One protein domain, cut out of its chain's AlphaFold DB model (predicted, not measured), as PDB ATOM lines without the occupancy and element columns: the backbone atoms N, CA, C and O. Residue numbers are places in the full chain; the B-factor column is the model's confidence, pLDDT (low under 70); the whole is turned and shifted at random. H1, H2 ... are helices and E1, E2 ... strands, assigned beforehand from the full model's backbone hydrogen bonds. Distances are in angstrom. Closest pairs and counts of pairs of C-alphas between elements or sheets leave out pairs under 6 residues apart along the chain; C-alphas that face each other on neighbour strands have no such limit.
ATOM      1  N   GLY A 379      52.431  52.751  31.841       86.38
ATOM      2  CA  GLY A 379      52.784  52.530  30.433       86.38
ATOM      3  C   GLY A 379      51.855  51.523  29.752       86.38
ATOM      4  O   GLY A 379      50.699  51.349  30.165       86.38
ATOM      5  N   TRP A 380      52.352  50.842  28.719       91.94
ATOM      6  CA  TRP A 380      51.645  49.757  28.036       91.94
ATOM      7  C   TRP A 380      51.996  48.363  28.576       91.94
ATOM      8  O   TRP A 380      53.071  48.108  29.121       91.94
ATOM      9  N   VAL A 381      51.064  47.426  28.396       94.12
ATOM     10  CA  VAL A 381      51.193  46.013  28.768       94.12
ATOM     11  C   VAL A 381      50.666  45.140  27.631       94.12
ATOM     12  O   VAL A 381      49.641  45.453  27.025       94.12
ATOM     13  N   MET A 382      51.363  44.033  27.362       95.00
ATOM     14  CA  MET A 382      50.938  42.985  26.432       95.00
ATOM     15  C   MET A 382      50.629  41.701  27.199       95.00
ATOM     16  O   MET A 382      51.533  40.983  27.624       95.00
ATOM     17  N   ASP A 383      49.346  41.390  27.364       93.81
ATOM     18  CA  ASP A 383      48.908  40.210  28.108       93.81
ATOM     19  C   ASP A 383      48.597  39.048  27.167       93.81
ATOM     20  O   ASP A 383      47.748  39.205  26.285       93.81
ATOM     21  N   PRO A 384      49.207  37.864  27.337       94.31
ATOM     22  CA  PRO A 384      48.877  36.710  26.510       94.31
ATOM     23  C   PRO A 384      47.398  36.328  26.690       94.31
ATOM     24  O   PRO A 384      46.939  36.043  27.795       94.31
ATOM     25  N   ARG A 385      46.642  36.328  25.587       94.44
ATOM     26  CA  ARG A 385      45.211  35.968  25.532       94.44
ATOM     27  C   ARG A 385      44.985  34.578  24.954       94.44
ATOM     28  O   ARG A 385      44.057  33.887  25.365       94.44
ATOM     29  N   ARG A 386      45.829  34.170  24.002       94.94
ATOM     30  CA  ARG A 386      45.778  32.854  23.354       94.94
ATOM     31  C   ARG A 386      47.188  32.363  23.053       94.94
ATOM     32  O   ARG A 386      48.009  33.130  22.562       94.94
ATOM     33  N   LEU A 387      47.439  31.081  23.303       95.00
ATOM     34  CA  LEU A 387      48.655  30.381  22.894       95.00
ATOM     35  C   LEU A 387      48.294  28.933  22.563       95.00
ATOM     36  O   LEU A 387      48.058  28.126  23.465       95.00
ATOM     37  N   ASP A 388      48.209  28.616  21.275       95.06
ATOM     38  CA  ASP A 388      47.863  27.265  20.842       95.06
ATOM     39  C   ASP A 388      49.011  26.277  21.146       95.06
ATOM     40  O   ASP A 388      50.191  26.617  20.984       95.06
ATOM     41  N   PRO A 389      48.705  25.029  21.560       92.12
ATOM     42  CA  PRO A 389      49.724  24.018  21.827       92.12
ATOM     43  C   PRO A 389      50.677  23.796  20.642       92.12
ATOM     44  O   PRO A 389      50.261  23.743  19.486       92.12
ATOM     45  N   GLY A 390      51.968  23.608  20.935       88.94
ATOM     46  CA  GLY A 390      53.003  23.350  19.922       88.94
ATOM     47  C   GLY A 390      53.576  24.601  19.242       88.94
ATOM     48  O   GLY A 390      54.493  24.475  18.418       88.94
ATOM     49  N   LEU A 391      53.086  25.791  19.606       94.19
ATOM     50  CA  LEU A 391      53.626  27.082  19.195       94.19
ATOM     51  C   LEU A 391      54.492  27.676  20.312       94.19
ATOM     52  O   LEU A 391      54.050  27.806  21.451       94.19
ATOM     53  N   GLN A 392      55.727  28.050  19.988       96.00
ATOM     54  CA  GLN A 392      56.536  28.914  20.848       96.00
ATOM     55  C   GLN A 392      56.332  30.339  20.368       96.00
ATOM     56  O   GLN A 392      56.652  30.614  19.215       96.00
ATOM     57  N   ALA A 393      55.776  31.215  21.203       96.62
ATOM     58  CA  ALA A 393      55.434  32.570  20.793       96.62
ATOM     59  C   ALA A 393      55.689  33.585  21.913       96.62
ATOM     60  O   ALA A 393      55.520  33.258  23.088       96.62
ATOM     61  N   GLN A 394      56.072  34.808  21.550       97.19
ATOM     62  CA  GLN A 394      56.319  35.910  22.481       97.19
ATOM     63  C   GLN A 394      55.975  37.269  21.855       97.19
ATOM     64  O   GLN A 394      55.993  37.413  20.633       97.19
ATOM     65  N   GLY A 421      46.690  19.735  10.093       85.06
ATOM     66  CA  GLY A 421      45.596  20.392  10.835       85.06
ATOM     67  C   GLY A 421      45.586  21.928  10.789       85.06
ATOM     68  O   GLY A 421      46.317  22.540  10.012       85.06
ATOM     69  N   ARG A 422      44.719  22.549  11.609       88.75
ATOM     70  CA  ARG A 422      44.564  24.015  11.696       88.75
ATOM     71  C   ARG A 422      45.896  24.660  12.125       88.75
ATOM     72  O   ARG A 422      46.499  24.175  13.083       88.75
ATOM     73  N   PRO A 423      46.356  25.727  11.451       88.94
ATOM     74  CA  PRO A 423      47.547  26.468  11.855       88.94
ATOM     75  C   PRO A 423      47.426  26.964  13.306       88.94
ATOM     76  O   PRO A 423      46.400  27.565  13.638       88.94
ATOM     77  N   PRO A 424      48.421  26.700  14.175       92.69
ATOM     78  CA  PRO A 424      48.415  27.221  15.534       92.69
ATOM     79  C   PRO A 424      48.637  28.738  15.530       92.69
ATOM     80  O   PRO A 424      49.320  29.293  14.665       92.69
ATOM     81  N   SER A 425      48.072  29.399  16.530       95.44
ATOM     82  CA  SER A 425      48.069  30.845  16.681       95.44
ATOM     83  C   SER A 425      48.380  31.281  18.113       95.44
ATOM     84  O   SER A 425      48.133  30.558  19.081       95.44
ATOM     85  N   ALA A 426      48.901  32.495  18.248       97.06
ATOM     86  CA  ALA A 426      49.039  33.198  19.516       97.06
ATOM     87  C   ALA A 426      48.442  34.603  19.399       97.06
ATOM     88  O   ALA A 426      48.374  35.153  18.300       97.06
ATOM     89  N   ALA A 427      47.982  35.165  20.514       97.38
ATOM     90  CA  ALA A 427      47.469  36.528  20.580       97.38
ATOM     91  C   ALA A 427      47.752  37.169  21.941       97.38
ATOM     92  O   ALA A 427      47.675  36.500  22.977       97.38
ATOM     93  N   TRP A 428      48.010  38.472  21.925       97.88
ATOM     94  CA  TRP A 428      48.265  39.306  23.093       97.88
ATOM     95  C   TRP A 428      47.336  40.512  23.080       97.88
ATOM     96  O   TRP A 428      47.166  41.156  22.049       97.88
ATOM     97  N   GLY A 429      46.739  40.818  24.228       96.81
ATOM     98  CA  GLY A 429      45.931  42.010  24.423       96.81
ATOM     99  C   GLY A 429      46.816  43.179  24.816       96.81
ATOM    100  O   GLY A 429      47.538  43.086  25.806       96.81
ATOM    101  N   PHE A 430      46.725  44.261  24.059       96.44
ATOM    102  CA  PHE A 430      47.329  45.539  24.379       96.44
ATOM    103  C   PHE A 430      46.456  46.279  25.385       96.44
ATOM    104  O   PHE A 430      45.248  46.439  25.189       96.44
ATOM    105  N   ARG A 431      47.078  46.734  26.469       93.62
ATOM    106  CA  ARG A 431      46.473  47.622  27.459       93.62
ATOM    107  C   ARG A 431      47.423  48.769  27.746       93.62
ATOM    108  O   ARG A 431      48.634  48.625  27.636       93.62
ATOM    109  N   HIS A 432      46.858  49.890  28.167       92.31
ATOM    110  CA  HIS A 432      47.612  51.053  28.613       92.31
ATOM    111  C   HIS A 432      47.103  51.500  29.981       92.31
ATOM    112  O   HIS A 432      45.920  51.307  30.289       92.31
ATOM    113  N   TYR A 433      47.974  52.122  30.777       86.69
ATOM    114  CA  TYR A 433      47.607  52.813  32.014       86.69
ATOM    115  C   TYR A 433      46.375  53.715  31.808       86.69
ATOM    116  O   TYR A 433      46.214  54.311  30.740       86.69
ATOM    117  N   ARG A 434      45.476  53.756  32.808       86.00
ATOM    118  CA  ARG A 434      44.153  54.430  32.774       86.00
ATOM    119  C   ARG A 434      43.236  54.035  31.604       86.00
ATOM    120  O   ARG A 434      42.318  54.772  31.256       86.00
ATOM    121  N   ALA A 435      43.487  52.891  30.965       91.50
ATOM    122  CA  ALA A 435      42.749  52.468  29.779       91.50
ATOM    123  C   ALA A 435      42.722  53.562  28.688       91.50
ATOM    124  O   ALA A 435      41.719  53.767  28.008       91.50
ATOM    125  N   LEU A 436      43.847  54.266  28.492       92.00
ATOM    126  CA  LEU A 436      43.975  55.332  27.487       92.00
ATOM    127  C   LEU A 436      43.945  54.829  26.038       92.00
ATOM    128  O   LEU A 436      44.118  55.627  25.129       92.00
ATOM    129  N   HIS A 437      43.711  53.542  25.797       93.81
ATOM    130  CA  HIS A 437      43.427  52.984  24.473       93.81
ATOM    131  C   HIS A 437      41.919  52.863  24.200       93.81
ATOM    132  O   HIS A 437      41.527  52.642  23.057       93.81
ATOM    133  N   VAL A 438      41.078  53.012  25.230       94.62
ATOM    134  CA  VAL A 438      39.621  52.937  25.101       94.62
ATOM    135  C   VAL A 438      39.097  54.223  24.476       94.62
ATOM    136  O   VAL A 438      39.441  55.321  24.925       94.62
ATOM    137  N   ARG A 439      38.309  54.091  23.408       95.00
ATOM    138  CA  ARG A 439      37.797  55.211  22.603       95.00
ATOM    139  C   ARG A 439      36.385  54.931  22.149       95.00
ATOM    140  O   ARG A 439      36.089  53.811  21.742       95.00
ATOM    141  N   SER A 440      35.546  55.953  22.117       95.62
ATOM    142  CA  SER A 440      34.246  55.805  21.483       95.62
ATOM    143  C   SER A 440      34.392  55.766  19.967       95.62
ATOM    144  O   SER A 440      35.124  56.566  19.382       95.62
ATOM    145  N   LEU A 441      33.646  54.893  19.295       95.88
ATOM    146  CA  LEU A 441      33.566  54.925  17.836       95.88
ATOM    147  C   LEU A 441      32.794  56.156  17.341       95.88
ATOM    148  O   LEU A 441      32.973  56.575  16.197       95.88
ATOM    149  N   ALA A 442      31.996  56.801  18.190       96.06
ATOM    150  CA  ALA A 442      31.374  58.080  17.873       96.06
ATOM    151  C   ALA A 442      32.375  59.243  17.738       96.06
ATOM    152  O   ALA A 442      32.034  60.267  17.149       96.06
ATOM    153  N   GLN A 443      33.623  59.064  18.182       96.62
ATOM    154  CA  GLN A 443      34.703  60.037  17.996       96.62
ATOM    155  C   GLN A 443      35.314  60.029  16.578       96.62
ATOM    156  O   GLN A 443      36.309  60.707  16.334       96.62
ATOM    157  N   ASP A 444      34.736  59.262  15.644       96.62
ATOM    158  CA  ASP A 444      35.281  58.995  14.302       96.62
ATOM    159  C   ASP A 444      36.716  58.439  14.356       96.62
ATOM    160  O   ASP A 444      37.668  58.976  13.794       96.62
ATOM    161  N   LEU A 445      36.852  57.351  15.110       96.62
ATOM    162  CA  LEU A 445      38.102  56.680  15.416       96.62
ATOM    163  C   LEU A 445      38.740  56.051  14.172       96.62
ATOM    164  O   LEU A 445      38.135  55.215  13.486       96.62
ATOM    165  N   SER A 446      40.017  56.367  13.973       96.88
ATOM    166  CA  SER A 446      40.930  55.656  13.083       96.88
ATOM    167  C   SER A 446      42.101  55.079  13.871       96.88
ATOM    168  O   SER A 446      42.632  55.706  14.785       96.88
ATOM    169  N   LEU A 447      42.507  53.865  13.511       96.69
ATOM    170  CA  LEU A 447      43.667  53.193  14.081       96.69
ATOM    171  C   LEU A 447      44.748  53.116  13.010       96.69
ATOM    172  O   LEU A 447      44.509  52.544  11.945       96.69
ATOM    173  N   ALA A 448      45.930  53.657  13.288       96.62
ATOM    174  CA  ALA A 448      47.097  53.496  12.433       96.62
ATOM    175  C   ALA A 448      48.213  52.741  13.160       96.62
ATOM    176  O   ALA A 448      48.354  52.867  14.370       96.62
ATOM    177  N   LEU A 449      48.988  51.937  12.439       96.62
ATOM    178  CA  LEU A 449      50.216  51.329  12.952       96.62
ATOM    179  C   LEU A 449      51.189  51.032  11.814       96.62
ATOM    180  O   LEU A 449      50.771  50.756  10.686       96.62
ATOM    181  N   ASP A 450      52.477  51.016  12.119       96.62
ATOM    182  CA  ASP A 450      53.507  50.567  11.196       96.62
ATOM    183  C   ASP A 450      53.793  49.078  11.427       96.62
ATOM    184  O   ASP A 450      53.965  48.633  12.560       96.62
ATOM    185  N   LEU A 451      53.837  48.288  10.349       96.81
ATOM    186  CA  LEU A 451      54.114  46.849  10.395       96.81
ATOM    187  C   LEU A 451      55.325  46.478   9.540       96.81
ATOM    188  O   LEU A 451      55.423  46.888   8.381       96.81
ATOM    189  N   PHE A 452      56.201  45.636  10.088       96.50
ATOM    190  CA  PHE A 452      57.326  45.019   9.388       96.50
ATOM    191  C   PHE A 452      57.273  43.488   9.504       96.50
ATOM    192  O   PHE A 452      57.683  42.924  10.528       96.50
ATOM    193  N   PRO A 453      56.808  42.788   8.461       95.38
ATOM    194  CA  PRO A 453      56.889  41.330   8.370       95.38
ATOM    195  C   PRO A 453      58.327  40.859   8.060       95.38
ATOM    196  O   PRO A 453      58.800  40.981   6.927       95.38
ATOM    197  N   ASP A 454      59.012  40.278   9.048       94.19
ATOM    198  CA  ASP A 454      60.324  39.617   8.926       94.19
ATOM    199  C   ASP A 454      60.129  38.088   8.936       94.19
ATOM    200  O   ASP A 454      60.168  37.415   9.974       94.19
ATOM    201  N   LEU A 455      59.802  37.542   7.763       90.12
ATOM    202  CA  LEU A 455      59.316  36.170   7.606       90.12
ATOM    203  C   LEU A 455      60.365  35.267   6.952       90.12
ATOM    204  O   LEU A 455      60.921  35.622   5.915       90.12
ATOM    205  N   GLU A 456      60.568  34.056   7.492       88.44
ATOM    206  CA  GLU A 456      61.362  33.013   6.813       88.44
ATOM    207  C   GLU A 456      60.663  32.545   5.520       88.44
ATOM    208  O   GLU A 456      61.311  32.305   4.502       88.44
ATOM    209  N   ASN A 457      59.327  32.454   5.551       86.00
ATOM    210  CA  ASN A 457      58.470  32.153   4.405       86.00
ATOM    211  C   ASN A 457      57.428  33.282   4.238       86.00
ATOM    212  O   ASN A 457      56.587  33.444   5.125       86.00
ATOM    213  N   PRO A 458      57.415  34.023   3.110       84.06
ATOM    214  CA  PRO A 458      56.442  35.087   2.838       84.06
ATOM    215  C   PRO A 458      54.970  34.663   2.827       84.06
ATOM    216  O   PRO A 458      54.106  35.527   2.792       84.06
ATOM    217  N   PHE A 459      54.663  33.368   2.822       83.75
ATOM    218  CA  PHE A 459      53.299  32.839   2.935       83.75
ATOM    219  C   PHE A 459      53.108  32.010   4.215       83.75
ATOM    220  O   PHE A 459      52.065  31.397   4.426       83.75
ATOM    221  N   GLY A 460      54.132  31.962   5.068       81.25
ATOM    222  CA  GLY A 460      54.198  31.096   6.240       81.25
ATOM    223  C   GLY A 460      53.454  31.622   7.462       81.25
ATOM    224  O   GLY A 460      53.363  30.897   8.451       81.25
ATOM    225  N   SER A 461      52.909  32.843   7.431       90.56
ATOM    226  CA  SER A 461      52.186  33.410   8.574       90.56
ATOM    227  C   SER A 461      51.118  34.432   8.207       90.56
ATOM    228  O   SER A 461      51.211  35.088   7.175       90.56
ATOM    229  N   GLU A 462      50.170  34.619   9.120       93.06
ATOM    230  CA  GLU A 462      49.176  35.694   9.111       93.06
ATOM    231  C   GLU A 462      49.318  36.512  10.395       93.06
ATOM    232  O   GLU A 462      49.486  35.940  11.477       93.06
ATOM    233  N   PHE A 463      49.211  37.832  10.284       95.69
ATOM    234  CA  PHE A 463      49.093  38.724  11.433       95.69
ATOM    235  C   PHE A 463      47.634  39.139  11.597       95.69
ATOM    236  O   PHE A 463      46.932  39.364  10.614       95.69
ATOM    237  N   THR A 464      47.143  39.217  12.826       95.81
ATOM    238  CA  THR A 464      45.751  39.577  13.105       95.81
ATOM    239  C   THR A 464      45.685  40.744  14.068       95.81
ATOM    240  O   THR A 464      46.351  40.718  15.099       95.81
ATOM    241  N   ILE A 465      44.836  41.718  13.766       96.31
ATOM    242  CA  ILE A 465      44.442  42.783  14.685       96.31
ATOM    243  C   ILE A 465      42.970  42.551  15.004       96.31
ATOM    244  O   ILE A 465      42.122  42.592  14.114       96.31
ATOM    245  N   GLU A 466      42.666  42.263  16.258       95.50
ATOM    246  CA  GLU A 466      41.302  42.092  16.744       95.50
ATOM    247  C   GLU A 466      40.957  43.285  17.631       95.50
ATOM    248  O   GLU A 466      41.636  43.552  18.621       95.50
ATOM    249  N   LEU A 467      39.919  44.021  17.250       95.00
ATOM    250  CA  LEU A 467      39.387  45.129  18.031       95.00
ATOM    251  C   LEU A 467      38.193  44.616  18.813       95.00
ATOM    252  O   LEU A 467      37.203  44.198  18.212       95.00
ATOM    253  N   GLU A 468      38.306  44.625  20.134       93.44
ATOM    254  CA  GLU A 468      37.203  44.337  21.038       93.44
ATOM    255  C   GLU A 468      36.365  45.603  21.208       93.44
ATOM    256  O   GLU A 468      36.898  46.689  21.430       93.44
ATOM    257  N   LEU A 469      35.059  45.455  21.034       93.12
ATOM    258  CA  LEU A 469      34.070  46.512  21.120       93.12
ATOM    259  C   LEU A 469      33.183  46.309  22.351       93.12
ATOM    260  O   LEU A 469      33.173  45.231  22.950       93.12
ATOM    261  N   SER A 470      32.434  47.343  22.720       91.56
ATOM    262  CA  SER A 470      31.440  47.270  23.789       91.56
ATOM    263  C   SER A 470      30.366  46.208  23.526       91.56
ATOM    264  O   SER A 470      30.020  45.880  22.392       91.56
ATOM    265  N   ASP A 471      29.817  45.690  24.615       85.75
ATOM    266  CA  ASP A 471      28.679  44.798  24.674       85.75
ATOM    267  C   ASP A 471      27.458  45.430  24.002       85.75
ATOM    268  O   ASP A 471      27.150  46.603  24.219       85.75
ATOM    269  N   GLN A 472      26.775  44.606  23.206       84.50
ATOM    270  CA  GLN A 472      25.509  44.901  22.540       84.50
ATOM    271  C   GLN A 472      24.460  43.875  22.982       84.50
ATOM    272  O   GLN A 472      24.824  42.717  23.234       84.50
ATOM    273  N   PRO A 473      23.154  44.211  23.009       75.56
ATOM    274  CA  PRO A 473      22.138  43.252  23.427       75.56
ATOM    275  C   PRO A 473      21.948  42.122  22.405       75.56
ATOM    276  O   PRO A 473      21.401  41.071  22.742       75.56
ATOM    277  N   ARG A 474      22.355  42.336  21.143       66.62
ATOM    278  CA  ARG A 474      21.969  41.475  20.017       66.62
ATOM    279  C   ARG A 474      23.137  40.812  19.288       66.62
ATOM    280  O   ARG A 474      22.937  39.705  18.789       66.62
ATOM    281  N   VAL A 475      24.327  41.421  19.190       63.94
ATOM    282  CA  VAL A 475      25.391  40.885  18.316       63.94
ATOM    283  C   VAL A 475      26.834  41.310  18.692       63.94
ATOM    284  O   VAL A 475      27.114  41.701  19.817       63.94
ATOM    285  N   HIS A 476      27.783  41.056  17.784       58.19
ATOM    286  CA  HIS A 476      29.208  40.789  18.008       58.19
ATOM    287  C   HIS A 476      30.061  41.931  18.575       58.19
ATOM    288  O   HIS A 476      30.017  43.064  18.121       58.19
ATOM    289  N   ARG A 477      30.990  41.538  19.453       71.19
ATOM    290  CA  ARG A 477      31.938  42.397  20.179       71.19
ATOM    291  C   ARG A 477      33.243  42.684  19.434       71.19
ATOM    292  O   ARG A 477      34.221  43.038  20.080       71.19
ATOM    293  N   ARG A 478      33.372  42.337  18.146       87.69
ATOM    294  CA  ARG A 478      34.707  42.227  17.524       87.69
ATOM    295  C   ARG A 478      34.758  42.618  16.056       87.69
ATOM    296  O   ARG A 478      33.975  42.112  15.250       87.69
ATOM    297  N   LEU A 479      35.762  43.420  15.706       89.38
ATOM    298  CA  LEU A 479      36.229  43.614  14.332       89.38
ATOM    299  C   LEU A 479      37.570  42.901  14.164       89.38
ATOM    300  O   LEU A 479      38.494  43.139  14.940       89.38
ATOM    301  N   LEU A 480      37.682  42.032  13.158       91.31
ATOM    302  CA  LEU A 480      38.899  41.272  12.890       91.31
ATOM    303  C   LEU A 480      39.558  41.766  11.599       91.31
ATOM    304  O   LEU A 480      38.950  41.801  10.531       91.31
ATOM    305  N   TYR A 481      40.837  42.098  11.678       91.25
ATOM    306  CA  TYR A 481      41.657  42.467  10.534       91.25
ATOM    307  C   TYR A 481      42.756  41.431  10.377       91.25
ATOM    308  O   TYR A 481      43.557  41.215  11.283       91.25
ATOM    309  N   ARG A 482      42.785  40.772   9.225       92.31
ATOM    310  CA  ARG A 482      43.791  39.783   8.855       92.31
ATOM    311  C   ARG A 482      44.769  40.429   7.885       92.31
ATOM    312  O   ARG A 482      44.385  40.865   6.804       92.31
ATOM    313  N   VAL A 483      46.028  40.495   8.281       90.69
ATOM    314  CA  VAL A 483      47.119  41.047   7.490       90.69
ATOM    315  C   VAL A 483      47.924  39.892   6.906       90.69
ATOM    316  O   VAL A 483      48.479  39.056   7.624       90.69
ATOM    317  N   GLU A 484      47.957  39.840   5.583       90.19
ATOM    318  CA  GLU A 484      48.679  38.854   4.790       90.19
ATOM    319  C   GLU A 484      49.848  39.516   4.069       90.19
ATOM    320  O   GLU A 484      49.847  40.718   3.804       90.19
ATOM    321  N   THR A 485      50.839  38.722   3.694       86.44
ATOM    322  CA  THR A 485      51.957  39.178   2.873       86.44
ATOM    323  C   THR A 485      51.782  38.736   1.425       86.44
ATOM    324  O   THR A 485      51.535  37.564   1.146       86.44
ATOM    325  N   LEU A 486      51.930  39.672   0.483       83.69
ATOM    326  CA  LEU A 486      51.887  39.395  -0.955       83.69
ATOM    327  C   LEU A 486      53.150  39.959  -1.628       83.69
ATOM    328  O   LEU A 486      53.275  41.176  -1.779       83.69
ATOM    329  N   PRO A 487      54.105  39.107  -2.046       80.81
ATOM    330  CA  PRO A 487      55.318  39.566  -2.714       80.81
ATOM    331  C   PRO A 487      55.014  40.356  -3.995       80.81
ATOM    332  O   PRO A 487      54.236  39.911  -4.837       80.81
ATOM    333  N   GLY A 488      55.665  41.510  -4.168       76.19
ATOM    334  CA  GLY A 488      55.607  42.294  -5.406       76.19
ATOM    335  C   GLY A 488      54.321  43.097  -5.635       76.19
ATOM    336  O   GLY A 488      54.116  43.575  -6.749       76.19
ATOM    337  N   SER A 489      53.458  43.275  -4.627       68.25
ATOM    338  CA  SER A 489      52.204  44.033  -4.784       68.25
ATOM    339  C   SER A 489      52.395  45.553  -4.920       68.25
ATOM    340  O   SER A 489      51.486  46.230  -5.393       68.25
ATOM    341  N   GLY A 490      53.559  46.098  -4.538       65.12
ATOM    342  CA  GLY A 490      53.964  47.502  -4.725       65.12
ATOM    343  C   GLY A 490      53.229  48.538  -3.857       65.12
ATOM    344  O   GLY A 490      53.831  49.535  -3.472       65.12
ATOM    345  N   ALA A 491      51.963  48.297  -3.514       69.56
ATOM    346  CA  ALA A 491      51.173  49.068  -2.558       69.56
ATOM    347  C   ALA A 491      50.300  48.121  -1.715       69.56
ATOM    348  O   ALA A 491      49.899  47.057  -2.214       69.56
ATOM    349  N   PRO A 492      49.984  48.477  -0.455       66.44
ATOM    350  CA  PRO A 492      49.017  47.727   0.321       66.44
ATOM    351  C   PRO A 492      47.662  47.749  -0.388       66.44
ATOM    352  O   PRO A 492      47.130  48.807  -0.729       66.44
ATOM    353  N   ARG A 493      47.107  46.565  -0.641       70.69
ATOM    354  CA  ARG A 493      45.775  46.411  -1.223       70.69
ATOM    355  C   ARG A 493      44.836  45.978  -0.112       70.69
ATOM    356  O   ARG A 493      44.912  44.855   0.379       70.69
ATOM    357  N   GLN A 494      43.957  46.883   0.290       64.06
ATOM    358  CA  GLN A 494      42.870  46.542   1.190       64.06
ATOM    359  C   GLN A 494      41.781  45.850   0.371       64.06
ATOM    360  O   GLN A 494      41.199  46.445  -0.539       64.06
ATOM    361  N   VAL A 495      41.525  44.575   0.659       57.22
ATOM    362  CA  VAL A 495      40.370  43.861   0.117       57.22
ATOM    363  C   VAL A 495      39.382  43.712   1.262       57.22
ATOM    364  O   VAL A 495      39.470  42.804   2.088       57.22
ATOM    365  N   VAL A 496      38.436  44.645   1.331       56.81
ATOM    366  CA  VAL A 496      37.304  44.521   2.248       56.81
ATOM    367  C   VAL A 496      36.384  43.448   1.672       56.81
ATOM    368  O   VAL A 496      35.733  43.663   0.652       56.81
ATOM    369  N   MET A 497      36.364  42.273   2.297       52.06
ATOM    370  CA  MET A 497      35.379  41.227   2.024       52.06
ATOM    371  C   MET A 497      34.319  41.305   3.125       52.06
ATOM    372  O   MET A 497      34.489  40.678   4.169       52.06
ATOM    373  N   PRO A 498      33.224  42.064   2.956       49.56
ATOM    374  CA  PRO A 498      32.121  41.949   3.889       49.56
ATOM    375  C   PRO A 498      31.481  40.573   3.674       49.56
ATOM    376  O   PRO A 498      30.849  40.323   2.648       49.56
ATOM    377  N   SER A 499      31.626  39.668   4.640       48.53
ATOM    378  CA  SER A 499      30.603  38.649   4.859       48.53
ATOM    379  C   SER A 499      29.721  39.152   6.003       48.53
ATOM    380  O   SER A 499      30.091  38.977   7.162       48.53
ATOM    381  N   PRO A 500      28.587  39.818   5.714       50.31
ATOM    382  CA  PRO A 500      27.736  40.458   6.726       50.31
ATOM    383  C   PRO A 500      27.010  39.476   7.670       50.31
ATOM    384  O   PRO A 500      26.101  39.880   8.384       50.31
ATOM    385  N   LEU A 501      27.358  38.183   7.665       45.91
ATOM    386  CA  LEU A 501      26.590  37.121   8.333       45.91
ATOM    387  C   LEU A 501      27.435  36.127   9.148       45.91
ATOM    388  O   LEU A 501      26.881  35.165   9.676       45.91
ATOM    389  N   SER A 502      28.753  36.318   9.261       55.31
ATOM    390  CA  SER A 502      29.590  35.478  10.132       55.31
ATOM    391  C   SER A 502      29.952  36.219  11.422       55.31
ATOM    392  O   SER A 502      30.190  37.425  11.362       55.31
ATOM    393  N   PRO A 503      30.038  35.528  12.575       54.31
ATOM    394  CA  PRO A 503      30.531  36.095  13.825       54.31
ATOM    395  C   PRO A 503      31.932  36.693  13.704       54.31
ATOM    396  O   PRO A 503      32.930  35.994  13.852       54.31
ATOM    397  N   GLY A 504      31.985  37.995  13.426       59.53
ATOM    398  CA  GLY A 504      33.203  38.759  13.180       59.53
ATOM    399  C   GLY A 504      33.328  39.179  11.716       59.53
ATOM    400  O   GLY A 504      33.548  38.355  10.824       59.53
ATOM    401  N   ALA A 505      33.244  40.484  11.465       65.94
ATOM    402  CA  ALA A 505      33.601  41.025  10.165       65.94
ATOM    403  C   ALA A 505      35.125  40.925   9.993       65.94
ATOM    404  O   ALA A 505      35.872  41.471  10.805       65.94
ATOM    405  N   THR A 506      35.577  40.195   8.966       73.88
ATOM    406  CA  THR A 506      37.005  40.015   8.666       73.88
ATOM    407  C   THR A 506      37.404  40.861   7.464       73.88
ATOM    408  O   THR A 506      36.884  40.658   6.370       73.88
ATOM    409  N   SER A 507      38.350  41.780   7.641       78.06
ATOM    410  CA  SER A 507      38.976  42.513   6.531       78.06
ATOM    411  C   SER A 507      40.362  41.949   6.243       78.06
ATOM    412  O   SER A 507      41.133  41.751   7.178       78.06
ATOM    413  N   VAL A 508      40.687  41.710   4.968       81.06
ATOM    414  CA  VAL A 508      42.018  41.236   4.566       81.06
ATOM    415  C   VAL A 508      42.832  42.397   4.008       81.06
ATOM    416  O   VAL A 508      42.387  43.117   3.108       81.06
ATOM    417  N   VAL A 509      44.040  42.579   4.534       82.88
ATOM    418  CA  VAL A 509      44.993  43.590   4.071       82.88
ATOM    419  C   VAL A 509      46.267  42.899   3.628       82.88
ATOM    420  O   VAL A 509      46.852  42.147   4.398       82.88
ATOM    421  N   THR A 510      46.720  43.150   2.402       84.56
ATOM    422  CA  THR A 510      47.993  42.596   1.922       84.56
ATOM    423  C   THR A 510      49.113  43.623   2.038       84.56
ATOM    424  O   THR A 510      48.939  44.735   1.534       84.56
ATOM    425  N   ILE A 511      50.260  43.251   2.609       90.25
ATOM    426  CA  ILE A 511      51.472  44.087   2.712       90.25
ATOM    427  C   ILE A 511      52.704  43.386   2.106       90.25
ATOM    428  O   ILE A 511      52.677  42.185   1.834       90.25
ATOM    429  N   GLU A 512      53.794  44.121   1.869       88.56
ATOM    430  CA  GLU A 512      55.019  43.560   1.277       88.56
ATOM    431  C   GLU A 512      55.974  43.017   2.365       88.56
ATOM    432  O   GLU A 512      56.271  43.736   3.323       88.56
ATOM    433  N   PRO A 513      56.488  41.774   2.246       91.75
ATOM    434  CA  PRO A 513      57.480  41.232   3.177       91.75
ATOM    435  C   PRO A 513      58.777  42.061   3.187       91.75
ATOM    436  O   PRO A 513      59.244  42.504   2.139       91.75
ATOM    437  N   GLY A 514      59.398  42.234   4.360       93.62
ATOM    438  CA  GLY A 514      60.694  42.912   4.494       93.62
ATOM    439  C   GLY A 514      60.667  44.436   4.316       93.62
ATOM    440  O   GLY A 514      61.726  45.043   4.131       93.62
ATOM    441  N   ARG A 515      59.486  45.065   4.362       93.62
ATOM    442  CA  ARG A 515      59.312  46.522   4.299       93.62
ATOM    443  C   ARG A 515      58.341  47.007   5.366       93.62
ATOM    444  O   ARG A 515      57.336  46.358   5.634       93.62
ATOM    445  N   TRP A 516      58.629  48.182   5.920       94.88
ATOM    446  CA  TRP A 516      57.680  48.887   6.771       94.88
ATOM    447  C   TRP A 516      56.488  49.341   5.937       94.88
ATOM    448  O   TRP A 516      56.656  49.979   4.897       94.88
ATOM    449  N   THR A 517      55.292  48.991   6.391       94.50
ATOM    450  CA  THR A 517      54.034  49.418   5.785       94.50
ATOM    451  C   THR A 517      53.171  50.059   6.856       94.50
ATOM    452  O   THR A 517      52.841  49.404   7.844       94.50
ATOM    453  N   ARG A 518      52.770  51.314   6.637       94.31
ATOM    454  CA  ARG A 518      51.777  51.975   7.480       94.31
ATOM    455  C   ARG A 518      50.385  51.466   7.128       94.31
ATOM    456  O   ARG A 518      49.926  51.619   5.995       94.31
ATOM    457  N   LEU A 519      49.728  50.848   8.096       93.81
ATOM    458  CA  LEU A 519      48.352  50.386   8.022       93.81
ATOM    459  C   LEU A 519      47.447  51.428   8.678       93.81
ATOM    460  O   LEU A 519      47.694  51.803   9.815       93.81
ATOM    461  N   VAL A 520      46.396  51.865   7.981       94.44
ATOM    462  CA  VAL A 520      45.368  52.768   8.522       94.44
ATOM    463  C   VAL A 520      44.006  52.091   8.404       94.44
ATOM    464  O   VAL A 520      43.595  51.685   7.317       94.44
ATOM    465  N   ILE A 521      43.313  51.950   9.529       93.62
ATOM    466  CA  ILE A 521      42.013  51.300   9.661       93.62
ATOM    467  C   ILE A 521      40.993  52.359  10.106       93.62
ATOM    468  O   ILE A 521      41.061  52.807  11.252       93.62
ATOM    469  N   PRO A 522      40.013  52.737   9.262       94.50
ATOM    470  CA  PRO A 522      38.954  53.670   9.644       94.50
ATOM    471  C   PRO A 522      37.879  52.939  10.470       94.50
ATOM    472  O   PRO A 522      36.814  52.573   9.960       94.50
ATOM    473  N   VAL A 523      38.188  52.671  11.743       93.94
ATOM    474  CA  VAL A 523      37.419  51.790  12.640       93.94
ATOM    475  C   VAL A 523      35.947  52.189  12.700       93.94
ATOM    476  O   VAL A 523      35.084  51.339  12.479       93.94
ATOM    477  N   SER A 524      35.647  53.469  12.921       95.12
ATOM    478  CA  SER A 524      34.264  53.957  13.020       95.12
ATOM    479  C   SER A 524      33.475  53.802  11.726       95.12
ATOM    480  O   SER A 524      32.305  53.420  11.745       95.12
ATOM    481  N   SER A 525      34.115  54.039  10.580       93.69
ATOM    482  CA  SER A 525      33.476  53.842   9.277       93.69
ATOM    483  C   SER A 525      33.201  52.365   8.995       93.69
ATOM    484  O   SER A 525      32.128  52.029   8.494       93.69
ATOM    485  N   HIS A 526      34.123  51.470   9.360       90.75
ATOM    486  CA  HIS A 526      33.898  50.029   9.252       90.75
ATOM    487  C   HIS A 526      32.794  49.550  10.196       90.75
ATOM    488  O   HIS A 526      31.918  48.811   9.758       90.75
ATOM    489  N   ALA A 527      32.785  49.995  11.455       89.75
ATOM    490  CA  ALA A 527      31.734  49.654  12.409       89.75
ATOM    491  C   ALA A 527      30.353  50.075  11.891       89.75
ATOM    492  O   ALA A 527      29.446  49.253  11.840       89.75
ATOM    493  N   ARG A 528      30.219  51.306  11.378       89.31
ATOM    494  CA  ARG A 528      28.977  51.803  10.761       89.31
ATOM    495  C   ARG A 528      28.511  50.956   9.570       89.31
ATOM    496  O   ARG A 528      27.313  50.839   9.341       89.31
ATOM    497  N   ALA A 529      29.439  50.402   8.790       85.94
ATOM    498  CA  ALA A 529      29.118  49.604   7.608       85.94
ATOM    499  C   ALA A 529      28.833  48.124   7.917       85.94
ATOM    500  O   ALA A 529      28.146  47.462   7.141       85.94
ATOM    501  N   LEU A 530      29.405  47.592   9.000       82.25
ATOM    502  CA  LEU A 530      29.465  46.152   9.269       82.25
ATOM    503  C   LEU A 530      28.654  45.729  10.500       82.25
ATOM    504  O   LEU A 530      28.328  44.548  10.608       82.25
ATOM    505  N   LEU A 531      28.345  46.654  11.412       82.88
ATOM    506  CA  LEU A 531      27.648  46.384  12.669       82.88
ATOM    507  C   LEU A 531      26.278  47.080  12.684       82.88
ATOM    508  O   LEU A 531      26.208  48.264  12.345       82.88
ATOM    509  N   PRO A 532      25.196  46.393  13.095       80.62
ATOM    510  CA  PRO A 532      23.865  46.994  13.224       80.62
ATOM    511  C   PRO A 532      23.820  48.226  14.138       80.62
ATOM    512  O   PRO A 532      23.099  49.177  13.853       80.62
ATOM    513  N   GLU A 533      24.596  48.208  15.217       79.88
ATOM    514  CA  GLU A 533      24.624  49.238  16.262       79.88
ATOM    515  C   GLU A 533      25.559  50.406  15.893       79.88
ATOM    516  O   GLU A 533      25.528  51.482  16.491       79.88
ATOM    517  N   GLY A 534      26.378  50.220  14.852       87.50
ATOM    518  CA  GLY A 534      27.202  51.258  14.253       87.50
ATOM    519  C   GLY A 534      28.130  51.955  15.251       87.50
ATOM    520  O   GLY A 534      29.088  51.360  15.743       87.50
ATOM    521  N   LEU A 535      27.872  53.245  15.489       93.44
ATOM    522  CA  LEU A 535      28.728  54.128  16.291       93.44
ATOM    523  C   LEU A 535      28.464  54.066  17.795       93.44
ATOM    524  O   LEU A 535      29.292  54.585  18.541       93.44
ATOM    525  N   ASP A 536      27.374  53.436  18.234       93.00
ATOM    526  CA  ASP A 536      27.107  53.194  19.656       93.00
ATOM    527  C   ASP A 536      27.967  52.027  20.166       93.00
ATOM    528  O   ASP A 536      27.488  51.016  20.670       93.00
ATOM    529  N   ASN A 537      29.273  52.138  19.938       92.25
ATOM    530  CA  ASN A 537      30.283  51.197  20.375       92.25
ATOM    531  C   ASN A 537      31.488  51.953  20.929       92.25
ATOM    532  O   ASN A 537      31.888  52.977  20.375       92.25
ATOM    533  N   ALA A 538      32.113  51.409  21.966       94.00
ATOM    534  CA  ALA A 538      33.469  51.780  22.360       94.00
ATOM    535  C   ALA A 538      34.457  50.720  21.866       94.00
ATOM    536  O   ALA A 538      34.148  49.535  21.916       94.00
ATOM    537  N   LEU A 539      35.649  51.122  21.430       95.19
ATOM    538  CA  LEU A 539      36.826  50.259  21.383       95.19
ATOM    539  C   LEU A 539      37.257  49.987  22.827       95.19
ATOM    540  O   LEU A 539      37.751  50.892  23.488       95.19
ATOM    541  N   THR A 540      37.083  48.763  23.311       93.81
ATOM    542  CA  THR A 540      37.375  48.359  24.699       93.81
ATOM    543  C   THR A 540      38.680  47.575  24.827       93.81
ATOM    544  O   THR A 540      39.223  47.449  25.923       93.81
ATOM    545  N   GLY A 541      39.216  47.072  23.713       93.94
ATOM    546  CA  GLY A 541      40.477  46.344  23.695       93.94
ATOM    547  C   GLY A 541      41.068  46.209  22.297       93.94
ATOM    548  O   GLY A 541      40.359  46.199  21.294       93.94
ATOM    549  N   ILE A 542      42.391  46.076  22.235       96.56
ATOM    550  CA  ILE A 542      43.131  45.796  21.002       96.56
ATOM    551  C   ILE A 542      43.924  44.517  21.240       96.56
ATOM    552  O   ILE A 542      44.618  44.399  22.249       96.56
ATOM    553  N   GLN A 543      43.828  43.545  20.341       97.19
ATOM    554  CA  GLN A 543      44.635  42.334  20.398       97.19
ATOM    555  C   GLN A 543      45.441  42.177  19.118       97.19
ATOM    556  O   GLN A 543      44.921  42.320  18.012       97.19
ATOM    557  N   PHE A 544      46.707  41.828  19.288       97.75
ATOM    558  CA  PHE A 544      47.625  41.525  18.204       97.75
ATOM    559  C   PHE A 544      47.930  40.036  18.230       97.75
ATOM    560  O   PHE A 544      48.273  39.479  19.274       97.75
ATOM    561  N   GLY A 545      47.776  39.377  17.091       96.94
ATOM    562  CA  GLY A 545      47.946  37.940  16.975       96.94
ATOM    563  C   GLY A 545      48.785  37.541  15.781       96.94
ATOM    564  O   GLY A 545      48.926  38.276  14.808       96.94
ATOM    565  N   ILE A 546      49.341  36.343  15.878       97.12
ATOM    566  CA  ILE A 546      50.149  35.718  14.843       97.12
ATOM    567  C   ILE A 546      49.680  34.279  14.664       97.12
ATOM    568  O   ILE A 546      49.497  33.540  15.631       97.12
ATOM    569  N   THR A 547      49.467  33.878  13.419       95.94
ATOM    570  CA  THR A 547      49.173  32.499  13.030       95.94
ATOM    571  C   THR A 547      50.314  32.007  12.158       95.94
ATOM    572  O   THR A 547      50.677  32.686  11.202       95.94
ATOM    573  N   VAL A 548      50.893  30.847  12.479       93.88
ATOM    574  CA  VAL A 548      52.064  30.314  11.764       93.88
ATOM    575  C   VAL A 548      51.696  29.021  11.049       93.88
ATOM    576  O   VAL A 548      51.436  27.989  11.672       93.88
ATOM    577  N   HIS A 549      51.700  29.074   9.721       90.44
ATOM    578  CA  HIS A 549      51.468  27.928   8.848       90.44
ATOM    579  C   HIS A 549      52.693  27.008   8.833       90.44
ATOM    580  O   HIS A 549      52.565  25.801   9.067       90.44
ATOM    581  N   GLU A 550      53.884  27.583   8.652       86.94
ATOM    582  CA  GLU A 550      55.156  26.866   8.529       86.94
ATOM    583  C   GLU A 550      56.329  27.705   9.067       86.94
ATOM    584  O   GLU A 550      56.343  28.925   8.919       86.94
ATOM    585  N   GLY A 551      57.330  27.045   9.662       90.69
ATOM    586  CA  GLY A 551      58.594  27.676  10.059       90.69
ATOM    587  C   GLY A 551      58.481  28.636  11.247       90.69
ATOM    588  O   GLY A 551      57.774  28.361  12.226       90.69
ATOM    589  N   ALA A 552      59.235  29.736  11.179       93.56
ATOM    590  CA  ALA A 552      59.139  30.855  12.109       93.56
ATOM    591  C   ALA A 552      58.723  32.153  11.408       93.56
ATOM    592  O   ALA A 552      59.076  32.416  10.257       93.56
ATOM    593  N   ALA A 553      58.004  32.987  12.149       95.50
ATOM    594  CA  ALA A 553      57.551  34.294  11.709       95.50
ATOM    595  C   ALA A 553      57.829  35.337  12.788       95.50
ATOM    596  O   ALA A 553      57.649  35.072  13.982       95.50
ATOM    597  N   ARG A 554      58.276  36.519  12.360       97.06
ATOM    598  CA  ARG A 554      58.492  37.684  13.215       97.06
ATOM    599  C   ARG A 554      57.812  38.890  12.588       97.06
ATOM    600  O   ARG A 554      57.967  39.149  11.398       97.06
ATOM    601  N   TRP A 555      57.057  39.611  13.393       97.31
ATOM    602  CA  TRP A 555      56.374  40.835  13.011       97.31
ATOM    603  C   TRP A 555      56.820  41.921  13.969       97.31
ATOM    604  O   TRP A 555      56.682  41.750  15.173       97.31
ATOM    605  N   ASN A 556      57.370  43.012  13.445       97.69
ATOM    606  CA  ASN A 556      57.636  44.196  14.255       97.69
ATOM    607  C   ASN A 556      56.504  45.193  14.023       97.69
ATOM    608  O   ASN A 556      56.035  45.344  12.891       97.69
ATOM    609  N   MET A 557      56.061  45.829  15.094       96.94
ATOM    610  CA  MET A 557      54.985  46.802  15.105       96.94
ATOM    611  C   MET A 557      55.452  48.055  15.820       96.94
ATOM    612  O   MET A 557      56.008  47.968  16.911       96.94
ATOM    613  N   ASP A 558      55.184  49.202  15.224       96.88
ATOM    614  CA  ASP A 558      55.589  50.491  15.764       96.88
ATOM    615  C   ASP A 558      54.495  51.541  15.528       96.88
ATOM    616  O   ASP A 558      53.552  51.302  14.765       96.88
ATOM    617  N   ASN A 559      54.613  52.692  16.189       95.12
ATOM    618  CA  ASN A 559      53.823  53.889  15.925       95.12
ATOM    619  C   ASN A 559      52.304  53.626  15.928       95.12
ATOM    620  O   ASN A 559      51.593  53.981  14.986       95.12
ATOM    621  N   LEU A 560      51.796  52.951  16.968       96.56
ATOM    622  CA  LEU A 560      50.360  52.701  17.108       96.56
ATOM    623  C   LEU A 560      49.658  54.024  17.435       96.56
ATOM    624  O   LEU A 560      49.863  54.582  18.507       96.56
ATOM    625  N   GLN A 561      48.807  54.517  16.542       96.88
ATOM    626  CA  GLN A 561      48.072  55.771  16.692       96.88
ATOM    627  C   GLN A 561      46.569  55.510  16.761       96.88
ATOM    628  O   GLN A 561      46.026  54.717  15.987       96.88
ATOM    629  N   LEU A 562      45.898  56.197  17.685       96.50
ATOM    630  CA  LEU A 562      44.441  56.219  17.811       96.50
ATOM    631  C   LEU A 562      43.973  57.653  17.582       96.50
ATOM    632  O   LEU A 562      43.980  58.474  18.499       96.50
ATOM    633  N   GLU A 563      43.605  57.951  16.343       96.06
ATOM    634  CA  GLU A 563      43.182  59.281  15.917       96.06
ATOM    635  C   GLU A 563      41.666  59.417  16.056       96.06
ATOM    636  O   GLU A 563      40.911  58.539  15.637       96.06
ATOM    637  N   VAL A 564      41.225  60.534  16.629       95.75
ATOM    638  CA  VAL A 564      39.813  60.899  16.765       95.75
ATOM    639  C   VAL A 564      39.572  62.245  16.093       95.75
ATOM    640  O   VAL A 564      40.418  63.135  16.175       95.75
ATOM    641  N   ALA A 565      38.424  62.407  15.436       96.06
ATOM    642  CA  ALA A 565      38.053  63.653  14.760       96.06
ATOM    643  C   ALA A 565      36.911  64.411  15.455       96.06
ATOM    644  O   ALA A 565      36.646  65.564  15.116       96.06
ATOM    645  N   VAL A 566      36.233  63.783  16.422       96.19
ATOM    646  CA  VAL A 566      35.101  64.373  17.152       96.19
ATOM    647  C   VAL A 566      35.338  64.261  18.658       96.19
ATOM    648  O   VAL A 566      35.667  63.190  19.162       96.19
TER     649      VAL A 566
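AT A GLANCE: This is residues 379 to 394 and 421 to 566 of the 988 residues of an uncharacterized protein of Acidobacteria bacterium (UniProt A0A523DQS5). What would one see first? This is a sandwich of unequal sheets: a twisted sheet of seven strands, with a smaller sheet of three, E9, E4 and E11, covering its part around E10, E5 and E6, while the edge strands E1 and E7 reach past the cover. The short helix H1 sits at one end of the sandwich, by the first residue of E4. What is it made of? The printed part has 162 residues, mostly strand by class, with eleven named strands and one named helix in the order E1 E2 E3 E4 E5 E6 E7 E8 E9 H1 E10 E11. It is compact, with a radius of gyration of the C-alphas of 15.6 A and spans of 42 by 32 by 32 A.

HOW THE PARTS SIT: How does the larger sheet run? Strand beside strand it is E1, residues 380 to 387, E3, residues 425 to 432, E10, residues 538 to 548, E5, residues 461 to 469, E6, residues 478 to 485, E8, residues 505 to 511, and E7, residues 493 to 496. It is mixed: E10 and E5 are antiparallel, with N 545 and O 464 2.8 A apart, and E6 and E8 are parallel, with N 482 and O 507 2.8 A apart. E5 and E6 form a hairpin, as do E7 and E8. How does the smaller sheet face it? E4, residues 446 to 455, has antiparallel neighbours E9, residues 517 to 521, with N 449 and O 519 2.9 A apart, and E11, residues 552 to 563, with N 452 and O 556 2.8 A apart. The two sheets form a sandwich, two sheets face to face, with the facing parts 8.8 A centre to centre and the strands at 21 degrees. Where are the remaining elements? E2, residues 391 to 394, pairs with no named strand; its closest C-alphas to E3 are those of Ala 393 and Ala 426, 6.6 A apart. H1, residues 523 to 530, is on the larger sheet at a height of 5.6 A, over none of its strands, and only grazes the smaller; every O i to N i+4 pair in it is within hydrogen-bond range.

IN THESE COORDINATES: Which strands are long? E11 measures 32.8 A from first to last C-alpha and bends by 51 degrees at residue 559; E10 measures 30.3 A, E4 27.3 A and E5 25.6 A. Where are the anchors? C-alpha 380 begins E1 at (51.645, 49.757, 28.036), and C-alpha 563 ends E11 at (43.182, 59.281, 15.917).

THE WHOLE: Where is the cut? Residues 395 to 420 are not printed, and C-alphas 394 and 421 are 22.2 A apart. Which link is long? E3 to E4, with 13 residues; its residues 439 to 440 pair antiparallel with 538 to 539 of E10. Where is confidence low? The pLDDT is under 70 at residues 474 to 476, 489 to 492 and 494 to 505.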